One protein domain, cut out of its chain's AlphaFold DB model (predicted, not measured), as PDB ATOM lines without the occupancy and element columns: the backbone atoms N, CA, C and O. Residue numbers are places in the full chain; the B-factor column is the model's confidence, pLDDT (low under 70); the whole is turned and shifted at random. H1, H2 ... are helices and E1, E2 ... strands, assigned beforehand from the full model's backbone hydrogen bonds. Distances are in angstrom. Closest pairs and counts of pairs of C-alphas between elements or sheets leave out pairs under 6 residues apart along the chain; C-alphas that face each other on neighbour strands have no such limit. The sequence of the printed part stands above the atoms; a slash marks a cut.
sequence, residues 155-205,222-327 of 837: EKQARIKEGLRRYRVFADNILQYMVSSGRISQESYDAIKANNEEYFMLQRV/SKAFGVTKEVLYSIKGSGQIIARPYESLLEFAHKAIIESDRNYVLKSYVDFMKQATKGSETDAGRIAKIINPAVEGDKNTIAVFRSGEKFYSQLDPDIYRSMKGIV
ATOM      1  N   GLU A 155     164.732 138.018 205.744       74.81
ATOM      2  CA  GLU A 155     163.448 138.034 205.040       74.81
ATOM      3  C   GLU A 155     163.152 139.397 204.391       74.81
ATOM      4  O   GLU A 155     162.724 139.469 203.236       74.81
ATOM      5  N   LYS A 156     163.415 140.504 205.097       67.75
ATOM      6  CA  LYS A 156     163.231 141.857 204.554       67.75
ATOM      7  C   LYS A 156     164.228 142.138 203.434       67.75
ATOM      8  O   LYS A 156     163.824 142.680 202.404       67.75
ATOM      9  N   GLN A 157     165.483 141.719 203.594       72.56
ATOM     10  CA  GLN A 157     166.495 141.833 202.544       72.56
ATOM     11  C   GLN A 157     166.082 141.067 201.277       72.56
ATOM     12  O   GLN A 157     166.156 141.611 200.174       72.56
ATOM     13  N   ALA A 158     165.579 139.836 201.423       75.31
ATOM     14  CA  ALA A 158     165.104 139.025 200.303       75.31
ATOM     15  C   ALA A 158     163.926 139.681 199.559       75.31
ATOM     16  O   ALA A 158     163.913 139.713 198.328       75.31
ATOM     17  N   ARG A 159     162.965 140.271 200.285       67.50
ATOM     18  CA  ARG A 159     161.825 140.983 199.672       67.50
ATOM     19  C   ARG A 159     162.264 142.205 198.867       67.50
ATOM     20  O   ARG A 159     161.740 142.425 197.778       67.50
ATOM     21  N   ILE A 160     163.230 142.970 199.373       70.75
ATOM     22  CA  ILE A 160     163.789 144.137 198.674       70.75
ATOM     23  C   ILE A 160     164.532 143.694 197.402       70.75
ATOM     24  O   ILE A 160     164.290 144.252 196.332       70.75
ATOM     25  N   LYS A 161     165.367 142.646 197.485       76.12
ATOM     26  CA  LYS A 161     166.073 142.073 196.322       76.12
ATOM     27  C   LYS A 161     165.101 141.585 195.241       76.12
ATOM     28  O   LYS A 161     165.302 141.868 194.061       76.12
ATOM     29  N   GLU A 162     164.017 140.914 195.624       74.62
ATOM     30  CA  GLU A 162     162.991 140.466 194.673       74.62
ATOM     31  C   GLU A 162     162.213 141.640 194.052       74.62
ATOM     32  O   GLU A 162     161.931 141.631 192.851       74.62
ATOM     33  N   GLY A 163     161.899 142.682 194.831       69.31
ATOM     34  CA  GLY A 163     161.275 143.909 194.323       69.31
ATOM     35  C   GLY A 163     162.134 144.608 193.266       69.31
ATOM     36  O   GLY A 163     161.624 144.998 192.212       69.31
ATOM     37  N   LEU A 164     163.445 144.678 193.511       72.75
ATOM     38  CA  LEU A 164     164.435 145.204 192.574       72.75
ATOM     39  C   LEU A 164     164.528 144.361 191.299       72.75
ATOM     40  O   LEU A 164     164.493 144.906 190.195       72.75
ATOM     41  N   ARG A 165     164.586 143.031 191.431       78.62
ATOM     42  CA  ARG A 165     164.606 142.122 190.277       78.62
ATOM     43  C   ARG A 165     163.388 142.347 189.379       78.62
ATOM     44  O   ARG A 165     163.540 142.500 188.170       78.62
ATOM     45  N   ARG A 166     162.184 142.424 189.957       74.12
ATOM     46  CA  ARG A 166     160.939 142.674 189.204       74.12
ATOM     47  C   ARG A 166     160.915 144.046 188.542       74.12
ATOM     48  O   ARG A 166     160.494 144.146 187.394       74.12
ATOM     49  N   TYR A 167     161.379 145.078 189.246       78.75
ATOM     50  CA  TYR A 167     161.514 146.425 188.694       78.75
ATOM     51  C   TYR A 167     162.403 146.417 187.444       78.75
ATOM     52  O   TYR A 167     162.010 146.936 186.401       78.75
ATOM     53  N   ARG A 168     163.571 145.767 187.527       78.75
ATOM     54  CA  ARG A 168     164.524 145.672 186.414       78.75
ATOM     55  C   ARG A 168     163.960 144.894 185.238       78.75
ATOM     56  O   ARG A 168     164.062 145.373 184.121       78.75
ATOM     57  N   VAL A 169     163.322 143.751 185.486       80.62
ATOM     58  CA  VAL A 169     162.655 142.970 184.429       80.62
ATOM     59  C   VAL A 169     161.575 143.802 183.735       80.62
ATOM     60  O   VAL A 169     161.479 143.789 182.513       80.62
ATOM     61  N   PHE A 170     160.781 144.568 184.488       78.06
ATOM     62  CA  PHE A 170     159.757 145.427 183.896       78.06
ATOM     63  C   PHE A 170     160.363 146.554 183.044       78.06
ATOM     64  O   PHE A 170     159.929 146.757 181.912       78.06
ATOM     65  N   ALA A 171     161.392 147.245 183.549       81.19
ATOM     66  CA  ALA A 171     162.114 148.274 182.800       81.19
ATOM     67  C   ALA A 171     162.767 147.716 181.522       81.19
ATOM     68  O   ALA A 171     162.689 148.338 180.464       81.19
ATOM     69  N   ASP A 172     163.362 146.528 181.616       85.06
ATOM     70  CA  ASP A 172     164.009 145.836 180.503       85.06
ATOM     71  C   ASP A 172     163.015 145.472 179.399       85.06
ATOM     72  O   ASP A 172     163.251 145.773 178.234       85.06
ATOM     73  N   ASN A 173     161.853 144.928 179.768       83.12
ATOM     74  CA  ASN A 173     160.793 144.599 178.813       83.12
ATOM     75  C   ASN A 173     160.308 145.835 178.036       83.12
ATOM     76  O   ASN A 173     160.006 145.737 176.848       83.12
ATOM     77  N   ILE A 174     160.251 147.007 178.682       83.06
ATOM     78  CA  ILE A 174     159.899 148.264 178.006       83.06
ATOM     79  C   ILE A 174     160.984 148.643 176.991       83.06
ATOM     80  O   ILE A 174     160.657 148.990 175.858       83.06
ATOM     81  N   LEU A 175     162.265 148.544 177.359       86.00
ATOM     82  CA  LEU A 175     163.378 148.829 176.445       86.00
ATOM     83  C   LEU A 175     163.408 147.857 175.257       86.00
ATOM     84  O   LEU A 175     163.556 148.295 174.118       86.00
ATOM     85  N   GLN A 176     163.191 146.563 175.494       86.94
ATOM     86  CA  GLN A 176     163.073 145.562 174.430       86.94
ATOM     87  C   GLN A 176     161.906 145.877 173.482       86.94
ATOM     88  O   GLN A 176     162.033 145.720 172.266       86.94
ATOM     89  N   TYR A 177     160.786 146.389 174.001       85.31
ATOM     90  CA  TYR A 177     159.674 146.848 173.166       85.31
ATOM     91  C   TYR A 177     160.030 148.082 172.316       85.31
ATOM     92  O   TYR A 177     159.639 148.193 171.150       85.31
ATOM     93  N   MET A 178     160.837 149.001 172.850       87.75
ATOM     94  CA  MET A 178     161.368 150.127 172.070       87.75
ATOM     95  C   MET A 178     162.282 149.651 170.927       87.75
ATOM     96  O   MET A 178     162.272 150.250 169.850       87.75
ATOM     97  N   VAL A 179     163.045 148.569 171.122       88.44
ATOM     98  CA  VAL A 179     163.845 147.950 170.049       88.44
ATOM     99  C   VAL A 179     162.936 147.322 168.994       88.44
ATOM    100  O   VAL A 179     163.072 147.613 167.805       88.44
ATOM    101  N   SER A 180     161.974 146.490 169.405       86.12
ATOM    102  CA  SER A 180     161.112 145.752 168.469       86.12
ATOM    103  C   SER A 180     160.211 146.673 167.637       86.12
ATOM    104  O   SER A 180     160.002 146.436 166.443       86.12
ATOM    105  N   SER A 181     159.757 147.787 168.218       85.06
ATOM    106  CA  SER A 181     159.048 148.853 167.496       85.06
ATOM    107  C   SER A 181     159.942 149.652 166.537       85.06
ATOM    108  O   SER A 181     159.433 150.418 165.717       85.06
ATOM    109  N   GLY A 182     161.266 149.477 166.594       86.38
ATOM    110  CA  GLY A 182     162.255 150.210 165.801       86.38
ATOM    111  C   GLY A 182     162.569 151.611 166.325       86.38
ATOM    112  O   GLY A 182     163.288 152.351 165.652       86.38
ATOM    113  N   ARG A 183     162.040 151.977 167.502       87.44
ATOM    114  CA  ARG A 183     162.225 153.296 168.124       87.44
ATOM    115  C   ARG A 183     163.668 153.531 168.568       87.44
ATOM    116  O   ARG A 183     164.102 154.684 168.554       87.44
ATOM    117  N   ILE A 184     164.379 152.466 168.941       89.56
ATOM    118  CA  ILE A 184     165.821 152.445 169.233       89.56
ATOM    119  C   ILE A 184     166.498 151.272 168.507       89.56
ATOM    120  O   ILE A 184     165.843 150.295 168.149       89.56
ATOM    121  N   SER A 185     167.806 151.375 168.276       90.75
ATOM    122  CA  SER A 185     168.637 150.295 167.720       90.75
ATOM    123  C   SER A 185     168.920 149.212 168.769       90.75
ATOM    124  O   SER A 185     168.992 149.534 169.958       90.75
ATOM    125  N   GLN A 186     169.230 147.989 168.327       91.25
ATOM    126  CA  GLN A 186     169.781 146.941 169.199       91.25
ATOM    127  C   GLN A 186     171.083 147.398 169.884       91.25
ATOM    128  O   GLN A 186     171.223 147.242 171.088       91.25
ATOM    129  N   GLU A 187     171.967 148.084 169.155       90.00
ATOM    130  CA  GLU A 187     173.233 148.618 169.680       90.00
ATOM    131  C   GLU A 187     173.023 149.592 170.849       90.00
ATOM    132  O   GLU A 187     173.640 149.463 171.900       90.00
ATOM    133  N   SER A 188     172.097 150.545 170.702       86.12
ATOM    134  CA  SER A 188     171.687 151.451 171.788       86.12
ATOM    135  C   SER A 188     171.124 150.698 172.993       86.12
ATOM    136  O   SER A 188     171.396 151.087 174.125       86.12
ATOM    137  N   TYR A 189     170.341 149.636 172.779       89.75
ATOM    138  CA  TYR A 189     169.847 148.800 173.873       89.75
ATOM    139  C   TYR A 189     171.006 148.112 174.601       89.75
ATOM    140  O   TYR A 189     171.115 148.246 175.821       89.75
ATOM    141  N   ASP A 190     171.915 147.468 173.868       89.75
ATOM    142  CA  ASP A 190     173.076 146.782 174.442       89.75
ATOM    143  C   ASP A 190     173.982 147.775 175.190       89.75
ATOM    144  O   ASP A 190     174.412 147.511 176.315       89.75
ATOM    145  N   ALA A 191     174.179 148.976 174.638       85.50
ATOM    146  CA  ALA A 191     174.915 150.058 175.283       85.50
ATOM    147  C   ALA A 191     174.228 150.557 176.565       85.50
ATOM    148  O   ALA A 191     174.907 150.826 177.559       85.50
ATOM    149  N   ILE A 192     172.896 150.677 176.586       83.00
ATOM    150  CA  ILE A 192     172.145 151.043 177.798       83.00
ATOM    151  C   ILE A 192     172.322 149.967 178.871       83.00
ATOM    152  O   ILE A 192     172.535 150.316 180.034       83.00
ATOM    153  N   LYS A 193     172.268 148.686 178.490       85.50
ATOM    154  CA  LYS A 193     172.426 147.547 179.403       85.50
ATOM    155  C   LYS A 193     173.831 147.457 179.983       85.50
ATOM    156  O   LYS A 193     173.955 147.318 181.194       85.50
ATOM    157  N   ALA A 194     174.858 147.595 179.147       81.56
ATOM    158  CA  ALA A 194     176.255 147.525 179.570       81.56
ATOM    159  C   ALA A 194     176.655 148.703 180.473       81.56
ATOM    160  O   ALA A 194     177.405 148.536 181.428       81.56
ATOM    161  N   ASN A 195     176.141 149.907 180.203       76.75
ATOM    162  CA  ASN A 195     176.548 151.107 180.939       76.75
ATOM    163  C   ASN A 195     175.690 151.414 182.179       76.75
ATOM    164  O   ASN A 195     176.081 152.271 182.975       76.75
ATOM    165  N   ASN A 196     174.537 150.753 182.343       71.50
ATOM    166  CA  ASN A 196     173.599 150.977 183.447       71.50
ATOM    167  C   ASN A 196     173.156 149.652 184.100       71.50
ATOM    168  O   ASN A 196     171.961 149.385 184.233       71.50
ATOM    169  N   GLU A 197     174.111 148.822 184.527       62.84
ATOM    170  CA  GLU A 197     173.836 147.511 185.151       62.84
ATOM    171  C   GLU A 197     172.877 147.600 186.355       62.84
ATOM    172  O   GLU A 197     172.021 146.738 186.563       62.84
ATOM    173  N   GLU A 198     172.947 148.704 187.103       67.69
ATOM    174  CA  GLU A 198     172.146 148.956 188.302       67.69
ATOM    175  C   GLU A 198     171.009 149.977 188.068       67.69
ATOM    176  O   GLU A 198     170.581 150.657 188.999       67.69
ATOM    177  N   TYR A 199     170.509 150.101 186.831       69.12
ATOM    178  CA  TYR A 199     169.590 151.168 186.413       69.12
ATOM    179  C   TYR A 199     168.334 151.354 187.286       69.12
ATOM    180  O   TYR A 199     167.616 150.408 187.629       69.12
ATOM    181  N   PHE A 200     168.015 152.629 187.532       72.19
ATOM    182  CA  PHE A 200     166.830 153.111 188.225       72.19
ATOM    183  C   PHE A 200     166.324 154.442 187.599       72.19
ATOM    184  O   PHE A 200     167.104 155.213 187.044       72.19
ATOM    185  N   MET A 201     165.014 154.725 187.669       75.06
ATOM    186  CA  MET A 201     164.379 155.923 187.093       75.06
ATOM    187  C   MET A 201     164.567 157.176 187.953       75.06
ATOM    188  O   MET A 201     163.738 157.495 188.796       75.06
ATOM    189  N   LEU A 202     165.601 157.959 187.671       68.31
ATOM    190  CA  LEU A 202     165.941 159.185 188.408       68.31
ATOM    191  C   LEU A 202     165.083 160.419 188.022       68.31
ATOM    192  O   LEU A 202     165.601 161.537 187.938       68.31
ATOM    193  N   GLN A 203     163.784 160.249 187.745       68.56
ATOM    194  CA  GLN A 203     162.897 161.389 187.454       68.56
ATOM    195  C   GLN A 203     162.745 162.285 188.690       68.56
ATOM    196  O   GLN A 203     162.876 161.830 189.820       68.56
ATOM    197  N   ARG A 204     162.499 163.582 188.490       67.69
ATOM    198  CA  ARG A 204     162.502 164.593 189.560       67.69
ATOM    199  C   ARG A 204     161.100 165.121 189.828       67.69
ATOM    200  O   ARG A 204     160.318 165.272 188.893       67.69
ATOM    201  N   VAL A 205     160.821 165.485 191.079       55.16
ATOM    202  CA  VAL A 205     159.605 166.223 191.443       55.16
ATOM    203  C   VAL A 205     159.791 167.689 191.047       55.16
ATOM    204  O   VAL A 205     160.594 168.408 191.644       55.16
ATOM    205  N   SER A 222     151.854 164.083 173.244       39.28
ATOM    206  CA  SER A 222     152.010 165.124 172.218       39.28
ATOM    207  C   SER A 222     150.644 165.473 171.622       39.28
ATOM    208  O   SER A 222     149.858 164.569 171.334       39.28
ATOM    209  N   LYS A 223     150.370 166.768 171.427       50.00
ATOM    210  CA  LYS A 223     149.115 167.243 170.827       50.00
ATOM    211  C   LYS A 223     148.936 166.785 169.364       50.00
ATOM    212  O   LYS A 223     147.864 166.963 168.824       50.00
ATOM    213  N   ALA A 224     149.926 166.112 168.758       53.44
ATOM    214  CA  ALA A 224     149.871 165.572 167.398       53.44
ATOM    215  C   ALA A 224     150.550 164.190 167.296       53.44
ATOM    216  O   ALA A 224     151.664 164.008 167.795       53.44
ATOM    217  N   PHE A 225     149.919 163.234 166.598       55.38
ATOM    218  CA  PHE A 225     150.463 161.887 166.319       55.38
ATOM    219  C   PHE A 225     151.773 161.919 165.502       55.38
ATOM    220  O   PHE A 225     152.576 161.001 165.601       55.38
ATOM    221  N   GLY A 226     152.007 162.988 164.727       53.28
ATOM    222  CA  GLY A 226     153.217 163.180 163.912       53.28
ATOM    223  C   GLY A 226     154.390 163.878 164.616       53.28
ATOM    224  O   GLY A 226     155.444 164.039 164.008       53.28
ATOM    225  N   VAL A 227     154.230 164.313 165.874       60.78
ATOM    226  CA  VAL A 227     155.313 164.940 166.651       60.78
ATOM    227  C   VAL A 227     156.012 163.869 167.475       60.78
ATOM    228  O   VAL A 227     155.416 163.294 168.384       60.78
ATOM    229  N   THR A 228     157.284 163.635 167.164       60.03
ATOM    230  CA  THR A 228     158.132 162.676 167.878       60.03
ATOM    231  C   THR A 228     158.663 163.302 169.163       60.03
ATOM    232  O   THR A 228     159.179 164.420 169.138       60.03
ATOM    233  N   LYS A 229     158.530 162.601 170.296       67.12
ATOM    234  CA  LYS A 229     159.180 163.002 171.552       67.12
ATOM    235  C   LYS A 229     160.354 162.089 171.855       67.12
ATOM    236  O   LYS A 229     160.329 160.880 171.612       67.12
ATOM    237  N   GLU A 230     161.393 162.681 172.417       69.94
ATOM    238  CA  GLU A 230     162.469 161.917 173.022       69.94
ATOM    239  C   GLU A 230     161.977 161.346 174.355       69.94
ATOM    240  O   GLU A 230     161.330 162.035 175.149       69.94
ATOM    241  N   VAL A 231     162.199 160.049 174.565       71.50
ATOM    242  CA  VAL A 231     161.777 159.347 175.790       71.50
ATOM    243  C   VAL A 231     162.984 158.946 176.629       71.50
ATOM    244  O   VAL A 231     162.899 158.901 177.855       71.50
ATOM    245  N   LEU A 232     164.111 158.681 175.969       75.62
ATOM    246  CA  LEU A 232     165.381 158.379 176.606       75.62
ATOM    247  C   LEU A 232     166.200 159.657 176.687       75.62
ATOM    248  O   LEU A 232     166.345 160.371 175.702       75.62
ATOM    249  N   TYR A 233     166.731 159.927 177.870       74.75
ATOM    250  CA  TYR A 233     167.534 161.108 178.140       74.75
ATOM    251  C   TYR A 233     168.846 160.676 178.779       74.75
ATOM    252  O   TYR A 233     168.885 159.715 179.550       74.75
ATOM    253  N   SER A 234     169.917 161.413 178.498       70.62
ATOM    254  CA  SER A 234     171.161 161.260 179.243       70.62
ATOM    255  C   SER A 234     170.972 161.695 180.698       70.62
ATOM    256  O   SER A 234     170.238 162.644 180.998       70.62
ATOM    257  N   ILE A 235     171.641 160.998 181.619       67.50
ATOM    258  CA  ILE A 235     171.614 161.355 183.039       67.50
ATOM    259  C   ILE A 235     172.242 162.743 183.195       67.50
ATOM    260  O   ILE A 235     173.387 162.972 182.804       67.50
ATOM    261  N   LYS A 236     171.489 163.670 183.792       63.28
ATOM    262  CA  LYS A 236     171.958 165.009 184.161       63.28
ATOM    263  C   LYS A 236     171.918 165.148 185.675       63.28
ATOM    264  O   LYS A 236     170.943 164.730 186.301       63.28
ATOM    265  N   GLY A 237     172.936 165.776 186.256       60.16
ATOM    266  CA  GLY A 237     172.960 166.017 187.695       60.16
ATOM    267  C   GLY A 237     172.043 167.157 188.158       60.16
ATOM    268  O   GLY A 237     171.656 168.001 187.344       60.16
ATOM    269  N   SER A 238     171.624 167.157 189.432       63.44
ATOM    270  CA  SER A 238     170.838 168.239 190.073       63.44
ATOM    271  C   SER A 238     170.694 168.055 191.579       63.44
ATOM    272  O   SER A 238     170.887 166.964 192.086       63.44
ATOM    273  N   GLY A 239     170.288 169.117 192.282       58.88
ATOM    274  CA  GLY A 239     169.895 169.077 193.693       58.88
ATOM    275  C   GLY A 239     168.379 169.082 193.943       58.88
ATOM    276  O   GLY A 239     167.966 169.487 195.024       58.88
ATOM    277  N   GLN A 240     167.551 168.745 192.949       60.97
ATOM    278  CA  GLN A 240     166.100 168.564 193.118       60.97
ATOM    279  C   GLN A 240     165.770 167.163 193.647       60.97
ATOM    280  O   GLN A 240     166.502 166.212 193.382       60.97
ATOM    281  N   ILE A 241     164.642 167.039 194.347       60.25
ATOM    282  CA  ILE A 241     164.178 165.772 194.924       60.25
ATOM    283  C   ILE A 241     163.791 164.795 193.807       60.25
ATOM    284  O   ILE A 241     163.095 165.160 192.854       60.25
ATOM    285  N   ILE A 242     164.235 163.547 193.944       65.12
ATOM    286  CA  ILE A 242     163.915 162.442 193.037       65.12
ATOM    287  C   ILE A 242     162.500 161.932 193.354       65.12
ATOM    288  O   ILE A 242     162.142 161.748 194.517       65.12
ATOM    289  N   ALA A 243     161.683 161.744 192.321       66.06
ATOM    290  CA  ALA A 243     160.335 161.199 192.414       66.06
ATOM    291  C   ALA A 243     160.358 159.708 192.785       66.06
ATOM    292  O   ALA A 243     161.384 159.029 192.688       66.06
ATOM    293  N   ARG A 244     159.208 159.173 193.214       66.75
ATOM    294  CA  ARG A 244     159.127 157.776 193.645       66.75
ATOM    295  C   ARG A 244     159.496 156.841 192.481       66.75
ATOM    296  O   ARG A 244     158.922 156.955 191.395       66.75
ATOM    297  N   PRO A 245     160.402 155.878 192.706       70.81
ATOM    298  CA  PRO A 245     160.872 154.937 191.705       70.81
ATOM    299  C   PRO A 245     159.842 154.253 190.816       70.81
ATOM    300  O   PRO A 245     159.943 154.273 189.590       70.81
ATOM    301  N   TYR A 246     158.853 153.622 191.442       67.81
ATOM    302  CA  TYR A 246     157.837 152.855 190.734       67.81
ATOM    303  C   TYR A 246     156.894 153.760 189.946       67.81
ATOM    304  O   TYR A 246     156.537 153.420 188.824       67.81
ATOM    305  N   GLU A 247     156.539 154.921 190.494       64.69
ATOM    306  CA  GLU A 247     155.725 155.923 189.795       64.69
ATOM    307  C   GLU A 247     156.463 156.436 188.559       64.69
ATOM    308  O   GLU A 247     155.924 156.399 187.456       64.69
ATOM    309  N   SER A 248     157.744 156.775 188.719       72.12
ATOM    310  CA  SER A 248     158.610 157.226 187.625       72.12
ATOM    311  C   SER A 248     158.749 156.169 186.525       72.12
ATOM    312  O   SER A 248     158.713 156.487 185.334       72.12
ATOM    313  N   LEU A 249     158.873 154.890 186.903       73.44
ATOM    314  CA  LEU A 249     158.919 153.785 185.944       73.44
ATOM    315  C   LEU A 249     157.583 153.578 185.230       73.44
ATOM    316  O   LEU A 249     157.591 153.320 184.031       73.44
ATOM    317  N   LEU A 250     156.448 153.711 185.917       69.81
ATOM    318  CA  LEU A 250     155.125 153.611 185.295       69.81
ATOM    319  C   LEU A 250     154.859 154.772 184.328       69.81
ATOM    320  O   LEU A 250     154.347 154.555 183.229       69.81
ATOM    321  N   GLU A 251     155.251 155.992 184.692       68.44
ATOM    322  CA  GLU A 251     155.171 157.150 183.801       68.44
ATOM    323  C   GLU A 251     156.061 156.995 182.571       68.44
ATOM    324  O   GLU A 251     155.638 157.286 181.447       68.44
ATOM    325  N   PHE A 252     157.298 156.535 182.773       76.62
ATOM    326  CA  PHE A 252     158.188 156.206 181.670       76.62
ATOM    327  C   PHE A 252     157.592 155.111 180.792       76.62
ATOM    328  O   PHE A 252     157.564 155.285 179.580       76.62
ATOM    329  N   ALA A 253     157.078 154.028 181.381       76.25
ATOM    330  CA  ALA A 253     156.467 152.921 180.654       76.25
ATOM    331  C   ALA A 253     155.353 153.426 179.740       76.25
ATOM    332  O   ALA A 253     155.347 153.128 178.553       76.25
ATOM    333  N   HIS A 254     154.458 154.261 180.266       72.12
ATOM    334  CA  HIS A 254     153.386 154.868 179.488       72.12
ATOM    335  C   HIS A 254     153.918 155.704 178.310       72.12
ATOM    336  O   HIS A 254     153.477 155.519 177.176       72.12
ATOM    337  N   LYS A 255     154.895 156.592 178.551       74.12
ATOM    338  CA  LYS A 255     155.506 157.430 177.499       74.12
ATOM    339  C   LYS A 255     156.232 156.578 176.448       74.12
ATOM    340  O   LYS A 255     156.052 156.794 175.254       74.12
ATOM    341  N   ALA A 256     157.019 155.601 176.889       78.00
ATOM    342  CA  ALA A 256     157.800 154.709 176.042       78.00
ATOM    343  C   ALA A 256     156.912 153.808 175.185       78.00
ATOM    344  O   ALA A 256     157.153 153.705 173.986       78.00
ATOM    345  N   ILE A 257     155.870 153.208 175.767       78.06
ATOM    346  CA  ILE A 257     154.912 152.366 175.044       78.06
ATOM    347  C   ILE A 257     154.169 153.198 174.001       78.06
ATOM    348  O   ILE A 257     154.146 152.797 172.847       78.06
ATOM    349  N   ILE A 258     153.659 154.388 174.344       75.88
ATOM    350  CA  ILE A 258     152.955 155.247 173.374       75.88
ATOM    351  C   ILE A 258     153.852 155.634 172.196       75.88
ATOM    352  O   ILE A 258     153.427 155.536 171.046       75.88
ATOM    353  N   GLU A 259     155.082 156.085 172.451       78.44
ATOM    354  CA  GLU A 259     156.004 156.457 171.369       78.44
ATOM    355  C   GLU A 259     156.450 155.238 170.547       78.44
ATOM    356  O   GLU A 259     156.646 155.352 169.337       78.44
ATOM    357  N   SER A 260     156.563 154.067 171.179       83.12
ATOM    358  CA  SER A 260     156.862 152.801 170.500       83.12
ATOM    359  C   SER A 260     155.698 152.345 169.624       83.12
ATOM    360  O   SER A 260     155.916 152.037 168.457       83.12
ATOM    361  N   ASP A 261     154.462 152.379 170.125       81.25
ATOM    362  CA  ASP A 261     153.242 152.049 169.376       81.25
ATOM    363  C   ASP A 261     153.065 152.978 168.176       81.25
ATOM    364  O   ASP A 261     152.797 152.528 167.062       81.25
ATOM    365  N   ARG A 262     153.265 154.285 168.385       78.94
ATOM    366  CA  ARG A 262     153.251 155.289 167.313       78.94
ATOM    367  C   ARG A 262     154.268 154.939 166.240       78.94
ATOM    368  O   ARG A 262     153.906 154.845 165.069       78.94
ATOM    369  N   ASN A 263     155.518 154.707 166.636       85.56
ATOM    370  CA  ASN A 263     156.564 154.369 165.684       85.56
ATOM    371  C   ASN A 263     156.277 153.057 164.955       85.56
ATOM    372  O   ASN A 263     156.453 152.991 163.744       85.56
ATOM    373  N   TYR A 264     155.800 152.040 165.673       84.75
ATOM    374  CA  TYR A 264     155.426 150.751 165.108       84.75
ATOM    375  C   TYR A 264     154.352 150.919 164.031       84.75
ATOM    376  O   TYR A 264     154.549 150.465 162.908       84.75
ATOM    377  N   VAL A 265     153.269 151.649 164.317       81.50
ATOM    378  CA  VAL A 265     152.195 151.921 163.346       81.50
ATOM    379  C   VAL A 265     152.724 152.666 162.121       81.50
ATOM    380  O   VAL A 265     152.433 152.271 160.990       81.50
ATOM    381  N   LEU A 266     153.517 153.721 162.327       80.12
ATOM    382  CA  LEU A 266     154.085 154.510 161.233       80.12
ATOM    383  C   LEU A 266     155.042 153.683 160.370       80.12
ATOM    384  O   LEU A 266     154.945 153.704 159.144       80.12
ATOM    385  N   LYS A 267     155.923 152.909 161.003       83.69
ATOM    386  CA  LYS A 267     156.850 151.994 160.337       83.69
ATOM    387  C   LYS A 267     156.092 150.932 159.548       83.69
ATOM    388  O   LYS A 267     156.369 150.768 158.366       83.69
ATOM    389  N   SER A 268     155.110 150.260 160.152       83.50
ATOM    390  CA  SER A 268     154.285 149.252 159.476       83.50
ATOM    391  C   SER A 268     153.545 149.827 158.273       83.50
ATOM    392  O   SER A 268     153.492 149.181 157.229       83.50
ATOM    393  N   TYR A 269     153.011 151.044 158.388       78.12
ATOM    394  CA  TYR A 269     152.363 151.731 157.274       78.12
ATOM    395  C   TYR A 269     153.353 152.031 156.139       78.12
ATOM    396  O   TYR A 269     153.107 151.665 154.991       78.12
ATOM    397  N   VAL A 270     154.501 152.638 156.453       76.00
ATOM    398  CA  VAL A 270     155.541 152.953 155.461       76.00
ATOM    399  C   VAL A 270     156.080 151.683 154.795       76.00
ATOM    400  O   VAL A 270     156.245 151.653 153.577       76.00
ATOM    401  N   ASP A 271     156.337 150.629 155.567       78.12
ATOM    402  CA  ASP A 271     156.848 149.354 155.063       78.12
ATOM    403  C   ASP A 271     155.824 148.664 154.146       78.12
ATOM    404  O   ASP A 271     156.200 148.175 153.081       78.12
ATOM    405  N   PHE A 272     154.534 148.686 154.502       74.44
ATOM    406  CA  PHE A 272     153.449 148.175 153.657       74.44
ATOM    407  C   PHE A 272     153.389 148.903 152.308       74.44
ATOM    408  O   PHE A 272     153.374 148.273 151.250       74.44
ATOM    409  N   MET A 273     153.433 150.233 152.328       67.62
ATOM    410  CA  MET A 273     153.402 151.055 151.114       67.62
ATOM    411  C   MET A 273     154.659 150.854 150.240       67.62
ATOM    412  O   MET A 273     154.575 150.820 149.010       67.62
ATOM    413  N   LYS A 274     155.827 150.629 150.860       66.75
ATOM    414  CA  LYS A 274     157.081 150.254 150.174       66.75
ATOM    415  C   LYS A 274     157.078 148.833 149.592       66.75
ATOM    416  O   LYS A 274     157.892 148.526 148.726       66.75
ATOM    417  N   GLN A 275     156.218 147.943 150.077       63.34
ATOM    418  CA  GLN A 275     156.038 146.614 149.487       63.34
ATOM    419  C   GLN A 275     155.026 146.654 148.340       63.34
ATOM    420  O   GLN A 275     155.271 146.050 147.299       63.34
ATOM    421  N   ALA A 276     153.950 147.435 148.480       56.41
ATOM    422  CA  ALA A 276     152.966 147.662 147.420       56.41
ATOM    423  C   ALA A 276     153.569 148.326 146.162       56.41
ATOM    424  O   ALA A 276     153.107 148.082 145.055       56.41
ATOM    425  N   THR A 277     154.644 149.108 146.306       51.56
ATOM    426  CA  THR A 277     155.423 149.693 145.190       51.56
ATOM    427  C   THR A 277     156.208 148.658 144.375       51.56
ATOM    428  O   THR A 277     156.542 148.930 143.226       51.56
ATOM    429  N   LYS A 278     156.524 147.481 144.934       51.91
ATOM    430  CA  LYS A 278     157.346 146.455 144.264       51.91
ATOM    431  C   LYS A 278     156.545 145.480 143.396       51.91
ATOM    432  O   LYS A 278     157.144 144.614 142.764       51.91
ATOM    433  N   GLY A 279     155.222 145.619 143.329       48.84
ATOM    434  CA  GLY A 279     154.383 144.771 142.492       48.84
ATOM    435  C   GLY A 279     153.145 145.497 141.980       48.84
ATOM    436  O   GLY A 279     152.274 145.833 142.772       48.84
ATOM    437  N   SER A 280     153.051 145.595 140.645       44.38
ATOM    438  CA  SER A 280     151.834 145.767 139.831       44.38
ATOM    439  C   SER A 280     151.443 147.180 139.349       44.38
ATOM    440  O   SER A 280     151.279 148.114 140.128       44.38
ATOM    441  N   GLU A 281     151.141 147.272 138.044       51.22
ATOM    442  CA  GLU A 281     150.344 148.316 137.363       51.22
ATOM    443  C   GLU A 281     148.846 148.316 137.775       51.22
ATOM    444  O   GLU A 281     147.961 148.646 136.990       51.22
ATOM    445  N   THR A 282     148.521 147.916 139.004       55.22
ATOM    446  CA  THR A 282     147.153 147.967 139.554       55.22
ATOM    447  C   THR A 282     146.914 149.275 140.308       55.22
ATOM    448  O   THR A 282     147.840 150.050 140.553       55.22
ATOM    449  N   ASP A 283     145.672 149.537 140.735       50.03
ATOM    450  CA  ASP A 283     145.319 150.711 141.551       50.03
ATOM    451  C   ASP A 283     146.171 150.840 142.835       50.03
ATOM    452  O   ASP A 283     146.423 151.951 143.304       50.03
ATOM    453  N   ALA A 284     146.719 149.732 143.348       44.50
ATOM    454  CA  ALA A 284     147.704 149.723 144.430       44.50
ATOM    455  C   ALA A 284     149.032 150.408 144.045       44.50
ATOM    456  O   ALA A 284     149.587 151.135 144.864       44.50
ATOM    457  N   GLY A 285     149.493 150.263 142.796       47.75
ATOM    458  CA  GLY A 285     150.670 150.938 142.234       47.75
ATOM    459  C   GLY A 285     150.491 152.454 142.078       47.75
ATOM    460  O   GLY A 285     151.443 153.219 142.246       47.75
ATOM    461  N   ARG A 286     149.254 152.921 141.845       50.09
ATOM    462  CA  ARG A 286     148.909 154.360 141.852       50.09
ATOM    463  C   ARG A 286     148.904 154.939 143.268       50.09
ATOM    464  O   ARG A 286     149.417 156.035 143.467       50.09
ATOM    465  N   ILE A 287     148.405 154.181 144.249       48.66
ATOM    466  CA  ILE A 287     148.472 154.520 145.685       48.66
ATOM    467  C   ILE A 287     149.932 154.493 146.190       48.66
ATOM    468  O   ILE A 287     150.296 155.207 147.116       48.66
ATOM    469  N   ALA A 288     150.806 153.717 145.552       44.78
ATOM    470  CA  ALA A 288     152.215 153.574 145.911       44.78
ATOM    471  C   ALA A 288     153.105 154.783 145.534       44.78
ATOM    472  O   ALA A 288     154.171 154.952 146.126       44.78
ATOM    473  N   LYS A 289     152.663 155.680 144.633       51.56
ATOM    474  CA  LYS A 289     153.355 156.953 144.299       51.56
ATOM    475  C   LYS A 289     153.340 158.002 145.432       51.56
ATOM    476  O   LYS A 289     153.767 159.132 145.228       51.56
ATOM    477  N   ILE A 290     152.832 157.638 146.609       52.03
ATOM    478  CA  ILE A 290     152.498 158.539 147.720       52.03
ATOM    479  C   ILE A 290     153.619 158.658 148.773       52.03
ATOM    480  O   ILE A 290     153.571 159.556 149.608       52.03
ATOM    481  N   ILE A 291     154.650 157.802 148.744       53.34
ATOM    482  CA  ILE A 291     155.777 157.890 149.688       53.34
ATOM    483  C   ILE A 291     157.061 158.257 148.953       53.34
ATOM    484  O   ILE A 291     157.718 157.399 148.366       53.34
ATOM    485  N   ASN A 292     157.445 159.526 149.068       59.44
ATOM    486  CA  ASN A 292     158.783 159.984 148.720       59.44
ATOM    487  C   ASN A 292     159.647 160.064 149.990       59.44
ATOM    488  O   ASN A 292     159.139 160.462 151.049       59.44
ATOM    489  N   PRO A 293     160.941 159.699 149.912       60.84
ATOM    490  CA  PRO A 293     161.912 160.136 150.907       60.84
ATOM    491  C   PRO A 293     161.816 161.657 151.012       60.84
ATOM    492  O   PRO A 293     161.828 162.338 149.989       60.84
ATOM    493  N   ALA A 294     161.671 162.171 152.225       62.78
ATOM    494  CA  ALA A 294     161.540 163.599 152.456       62.78
ATOM    495  C   ALA A 294     162.622 164.083 153.416       62.78
ATOM    496  O   ALA A 294     163.259 163.279 154.105       62.78
ATOM    497  N   VAL A 295     162.823 165.392 153.458       66.44
ATOM    498  CA  VAL A 295     163.732 166.045 154.399       66.44
ATOM    499  C   VAL A 295     162.910 166.672 155.527       66.44
ATOM    500  O   VAL A 295     161.712 166.935 155.398       66.44
ATOM    501  N   GLU A 296     163.541 166.868 156.683       61.72
ATOM    502  CA  GLU A 296     162.931 167.581 157.803       61.72
ATOM    503  C   GLU A 296     162.419 168.961 157.358       61.72
ATOM    504  O   GLU A 296     163.178 169.762 156.821       61.72
ATOM    505  N   GLY A 297     161.132 169.242 157.590       62.34
ATOM    506  CA  GLY A 297     160.505 170.525 157.239       62.34
ATOM    507  C   GLY A 297     159.705 170.530 155.933       62.34
ATOM    508  O   GLY A 297     158.955 171.480 155.697       62.34
ATOM    509  N   ASP A 298     159.772 169.468 155.127       69.31
ATOM    510  CA  ASP A 298     158.933 169.333 153.934       69.31
ATOM    511  C   ASP A 298     157.438 169.233 154.294       69.31
ATOM    512  O   ASP A 298     157.041 168.713 155.346       69.31
ATOM    513  N   LYS A 299     156.566 169.710 153.394       73.38
ATOM    514  CA  LYS A 299     155.108 169.676 153.604       73.38
ATOM    515  C   LYS A 299     154.608 168.232 153.744       73.38
ATOM    516  O   LYS A 299     154.975 167.363 152.956       73.38
ATOM    517  N   ASN A 300     153.697 168.018 154.697       74.31
ATOM    518  CA  ASN A 300     153.043 166.731 154.981       74.31
ATOM    519  C   ASN A 300     154.016 165.586 155.314       74.31
ATOM    520  O   ASN A 300     153.775 164.431 154.963       74.31
ATOM    521  N   THR A 301     155.117 165.901 155.995       76.94
ATOM    522  CA  THR A 301     156.089 164.902 156.445       76.94
ATOM    523  C   THR A 301     155.868 164.455 157.879       76.94
ATOM    524  O   THR A 301     155.484 165.233 158.754       76.94
ATOM    525  N   ILE A 302     156.149 163.178 158.124       76.31
ATOM    526  CA  ILE A 302     156.206 162.588 159.461       76.31
ATOM    527  C   ILE A 302     157.564 161.934 159.690       76.31
ATOM    528  O   ILE A 302     158.166 161.375 158.772       76.31
ATOM    529  N   ALA A 303     158.033 161.990 160.931       80.94
ATOM    530  CA  ALA A 303     159.237 161.290 161.348       80.94
ATOM    531  C   ALA A 303     158.911 159.839 161.719       80.94
ATOM    532  O   ALA A 303     157.992 159.583 162.500       80.94
ATOM    533  N   VAL A 304     159.696 158.906 161.189       83.25
ATOM    534  CA  VAL A 304     159.610 157.472 161.468       83.25
ATOM    535  C   VAL A 304     160.999 156.977 161.853       83.25
ATOM    536  O   VAL A 304     161.994 157.380 161.257       83.25
ATOM    537  N   PHE A 305     161.085 156.114 162.858       85.31
ATOM    538  CA  PHE A 305     162.331 155.491 163.285       85.31
ATOM    539  C   PHE A 305     162.437 154.074 162.727       85.31
ATOM    540  O   PHE A 305     161.505 153.268 162.838       85.31
ATOM    541  N   ARG A 306     163.595 153.750 162.155       83.69
ATOM    542  CA  ARG A 306     163.962 152.390 161.757       83.69
ATOM    543  C   ARG A 306     165.291 152.060 162.406       83.69
ATOM    544  O   ARG A 306     166.284 152.718 162.142       83.69
ATOM    545  N   SER A 307     165.282 151.049 163.270       84.50
ATOM    546  CA  SER A 307     166.468 150.639 164.027       84.50
ATOM    547  C   SER A 307     167.122 151.811 164.772       84.50
ATOM    548  O   SER A 307     168.336 151.905 164.815       84.50
ATOM    549  N   GLY A 308     166.324 152.726 165.337       80.88
ATOM    550  CA  GLY A 308     166.823 153.905 166.055       80.88
ATOM    551  C   GLY A 308     167.184 155.114 165.189       80.88
ATOM    552  O   GLY A 308     167.258 156.217 165.726       80.88
ATOM    553  N   GLU A 309     167.312 154.963 163.872       84.00
ATOM    554  CA  GLU A 309     167.567 156.084 162.965       84.00
ATOM    555  C   GLU A 309     166.265 156.762 162.537       84.00
ATOM    556  O   GLU A 309     165.312 156.108 162.104       84.00
ATOM    557  N   LYS A 310     166.228 158.091 162.659       83.25
ATOM    558  CA  LYS A 310     165.084 158.922 162.277       83.25
ATOM    559  C   LYS A 310     165.142 159.210 160.777       83.25
ATOM    560  O   LYS A 310     166.106 159.801 160.303       83.25
ATOM    561  N   PHE A 311     164.091 158.864 160.042       80.31
ATOM    562  CA  PHE A 311     163.910 159.251 158.643       80.31
ATOM    563  C   PHE A 311     162.533 159.890 158.439       80.31
ATOM    564  O   PHE A 311     161.576 159.579 159.154       80.31
ATOM    565  N   TYR A 312     162.421 160.793 157.467       80.12
ATOM    566  CA  TYR A 312     161.162 161.464 157.157       80.12
ATOM    567  C   TYR A 312     160.481 160.808 155.962       80.12
ATOM    568  O   TYR A 312     161.108 160.484 154.950       80.12
ATOM    569  N   SER A 313     159.175 160.608 156.096       77.06
ATOM    570  CA  SER A 313     158.313 160.113 155.030       77.06
ATOM    571  C   SER A 313     157.293 161.188 154.699       77.06
ATOM    572  O   SER A 313     156.563 161.631 155.592       77.06
ATOM    573  N   GLN A 314     157.218 161.592 153.431       77.69
ATOM    574  CA  GLN A 314     156.082 162.374 152.958       77.69
ATOM    575  C   GLN A 314     154.856 161.465 152.879       77.69
ATOM    576  O   GLN A 314     154.953 160.315 152.444       77.69
ATOM    577  N   LEU A 315     153.726 161.970 153.360       74.69
ATOM    578  CA  LEU A 315     152.427 161.321 153.262       74.69
ATOM    579  C   LEU A 315     151.514 162.129 152.349       74.69
ATOM    580  O   LEU A 315     151.657 163.347 152.218       74.69
ATOM    581  N   ASP A 316     150.519 161.450 151.784       75.12
ATOM    582  CA  ASP A 316     149.388 162.115 151.144       75.12
ATOM    583  C   ASP A 316     148.769 163.160 152.102       75.12
ATOM    584  O   ASP A 316     148.640 162.874 153.300       75.12
ATOM    585  N   PRO A 317     148.384 164.360 151.624       76.19
ATOM    586  CA  PRO A 317     147.831 165.413 152.472       76.19
ATOM    587  C   PRO A 317     146.624 164.982 153.316       76.19
ATOM    588  O   PRO A 317     146.472 165.468 154.438       76.19
ATOM    589  N   ASP A 318     145.761 164.095 152.819       73.44
ATOM    590  CA  ASP A 318     144.580 163.623 153.551       73.44
ATOM    591  C   ASP A 318     144.966 162.595 154.611       73.44
ATOM    592  O   ASP A 318     144.467 162.638 155.739       73.44
ATOM    593  N   ILE A 319     145.918 161.715 154.296       74.69
ATOM    594  CA  ILE A 319     146.463 160.750 155.258       74.69
ATOM    595  C   ILE A 319     147.225 161.488 156.361       74.69
ATOM    596  O   ILE A 319     146.967 161.251 157.541       74.69
ATOM    597  N   TYR A 320     148.077 162.446 155.997       75.75
ATOM    598  CA  TYR A 320     148.790 163.316 156.928       75.75
ATOM    599  C   TYR A 320     147.827 164.075 157.849       75.75
ATOM    600  O   TYR A 320     147.978 164.028 159.073       75.75
ATOM    601  N   ARG A 321     146.795 164.720 157.285       72.69
ATOM    602  CA  ARG A 321     145.755 165.418 158.057       72.69
ATOM    603  C   ARG A 321     144.978 164.473 158.958       72.69
ATOM    604  O   ARG A 321     144.714 164.832 160.099       72.69
ATOM    605  N   SER A 322     144.652 163.268 158.497       70.19
ATOM    606  CA  SER A 322     143.958 162.277 159.323       70.19
ATOM    607  C   SER A 322     144.820 161.818 160.500       70.19
ATOM    608  O   SER A 322     144.326 161.772 161.620       70.19
ATOM    609  N   MET A 323     146.116 161.572 160.285       68.62
ATOM    610  CA  MET A 323     147.051 161.181 161.341       68.62
ATOM    611  C   MET A 323     147.280 162.327 162.332       68.62
ATOM    612  O   MET A 323     147.220 162.117 163.541       68.62
ATOM    613  N   LYS A 324     147.473 163.558 161.847       65.56
ATOM    614  CA  LYS A 324     147.623 164.750 162.695       65.56
ATOM    615  C   LYS A 324     146.334 165.067 163.470       65.56
ATOM    616  O   LYS A 324     146.387 165.329 164.672       65.56
ATOM    617  N   GLY A 325     145.184 164.946 162.809       55.41
ATOM    618  CA  GLY A 325     143.841 165.207 163.333       55.41
ATOM    619  C   GLY A 325     143.316 164.184 164.344       55.41
ATOM    620  O   GLY A 325     142.308 164.453 164.995       55.41
ATOM    621  N   ILE A 326     144.008 163.049 164.546       56.06
ATOM    622  CA  ILE A 326     143.764 162.161 165.701       56.06
ATOM    623  C   ILE A 326     143.962 162.927 167.019       56.06
ATOM    624  O   ILE A 326     143.350 162.569 168.025       56.06
ATOM    625  N   VAL A 327     144.794 163.977 167.028       49.03
ATOM    626  CA  VAL A 327     145.117 164.711 168.257       49.03
ATOM    627  C   VAL A 327     144.990 166.239 168.115       49.03
ATOM    628  O   VAL A 327     144.510 166.880 169.052       49.03
TER     629      VAL A 327
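Overview. This is residues 155 to 205 and 222 to 327 of the 837 residues of the protein "LPD38 domain-containing protein" of Candidatus Aminicenantes bacterium (UniProt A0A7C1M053). A small strand hairpin, E1 and E2, packs mainly through E1 on residues 260 to 270 of H3, the long helix along the rod-shaped whole. H1 runs beside residues 246 to 260 of H3 and sticks out with residues 155 to 163; H2 folds back on H1, H4 folds back at the end of H3, and H5 sits near E1. The printed part has 157 residues, with five named helices and two named strands in the order H1, H2, H3, H4, E1, E2, H5; the sheet is antiparallel and the class mostly helix. It is loose, with a radius of gyration of the C-alphas of 19.5 A, and spans 69 by 30 by 24 A.

Along the chain. E1 is residues 301 to 306 and E2 residues 309 to 314. H3, residues 245 to 276, is 45.6 A long and begins at C-alpha 245 (160.872, 154.937, 191.705). H1, residues 155 to 180, is 37.4 A long and begins at C-alpha 155 (163.448, 138.034, 205.040). H2 is residues 186 to 195, H4 residues 283 to 290, and H5 residues 317 to 325.

Arrangement. In the hairpin E1 and E2, N 304 and O 311 are 2.9 A apart, within hydrogen-bond range. The closest C-alphas of H3 and E1, Asn 263 and Val 304, are 6.1 A apart; those of E1 and H5, Thr 301 and Tyr 320, 7.5 A. H1 touches H3 with residues 167 to 178 alone, closest at the C-alphas of Met 178 and Ser 260, 5.5 A, at a shallow tilt of 22 degrees, the same way. H1 and H2, a helical hairpin, touch at Val 179 and Gln 186, C-alphas 6.1 A apart. H4 touches residues 273 to 276 of H3 at a steep tilt of 56 degrees, closest at the C-alphas of Met 273 and Ala 288, 5.9 A. H3 and H5 are apart. Every O i to N i+4 pair is within hydrogen-bond range in H1, H2, H3 and H5, and 2 of 4 in H4.

Size, cuts and confidence. The C-alphas farthest apart, Glu 155 and Glu 281, are 69.7 A apart. Residues 206 to 221 are not printed; C-alphas 205 and 222 are 20.7 A apart across this cut. Mean pLDDT of the printed part is 71.4, and 64 residues are under 70, among them 273 to 298.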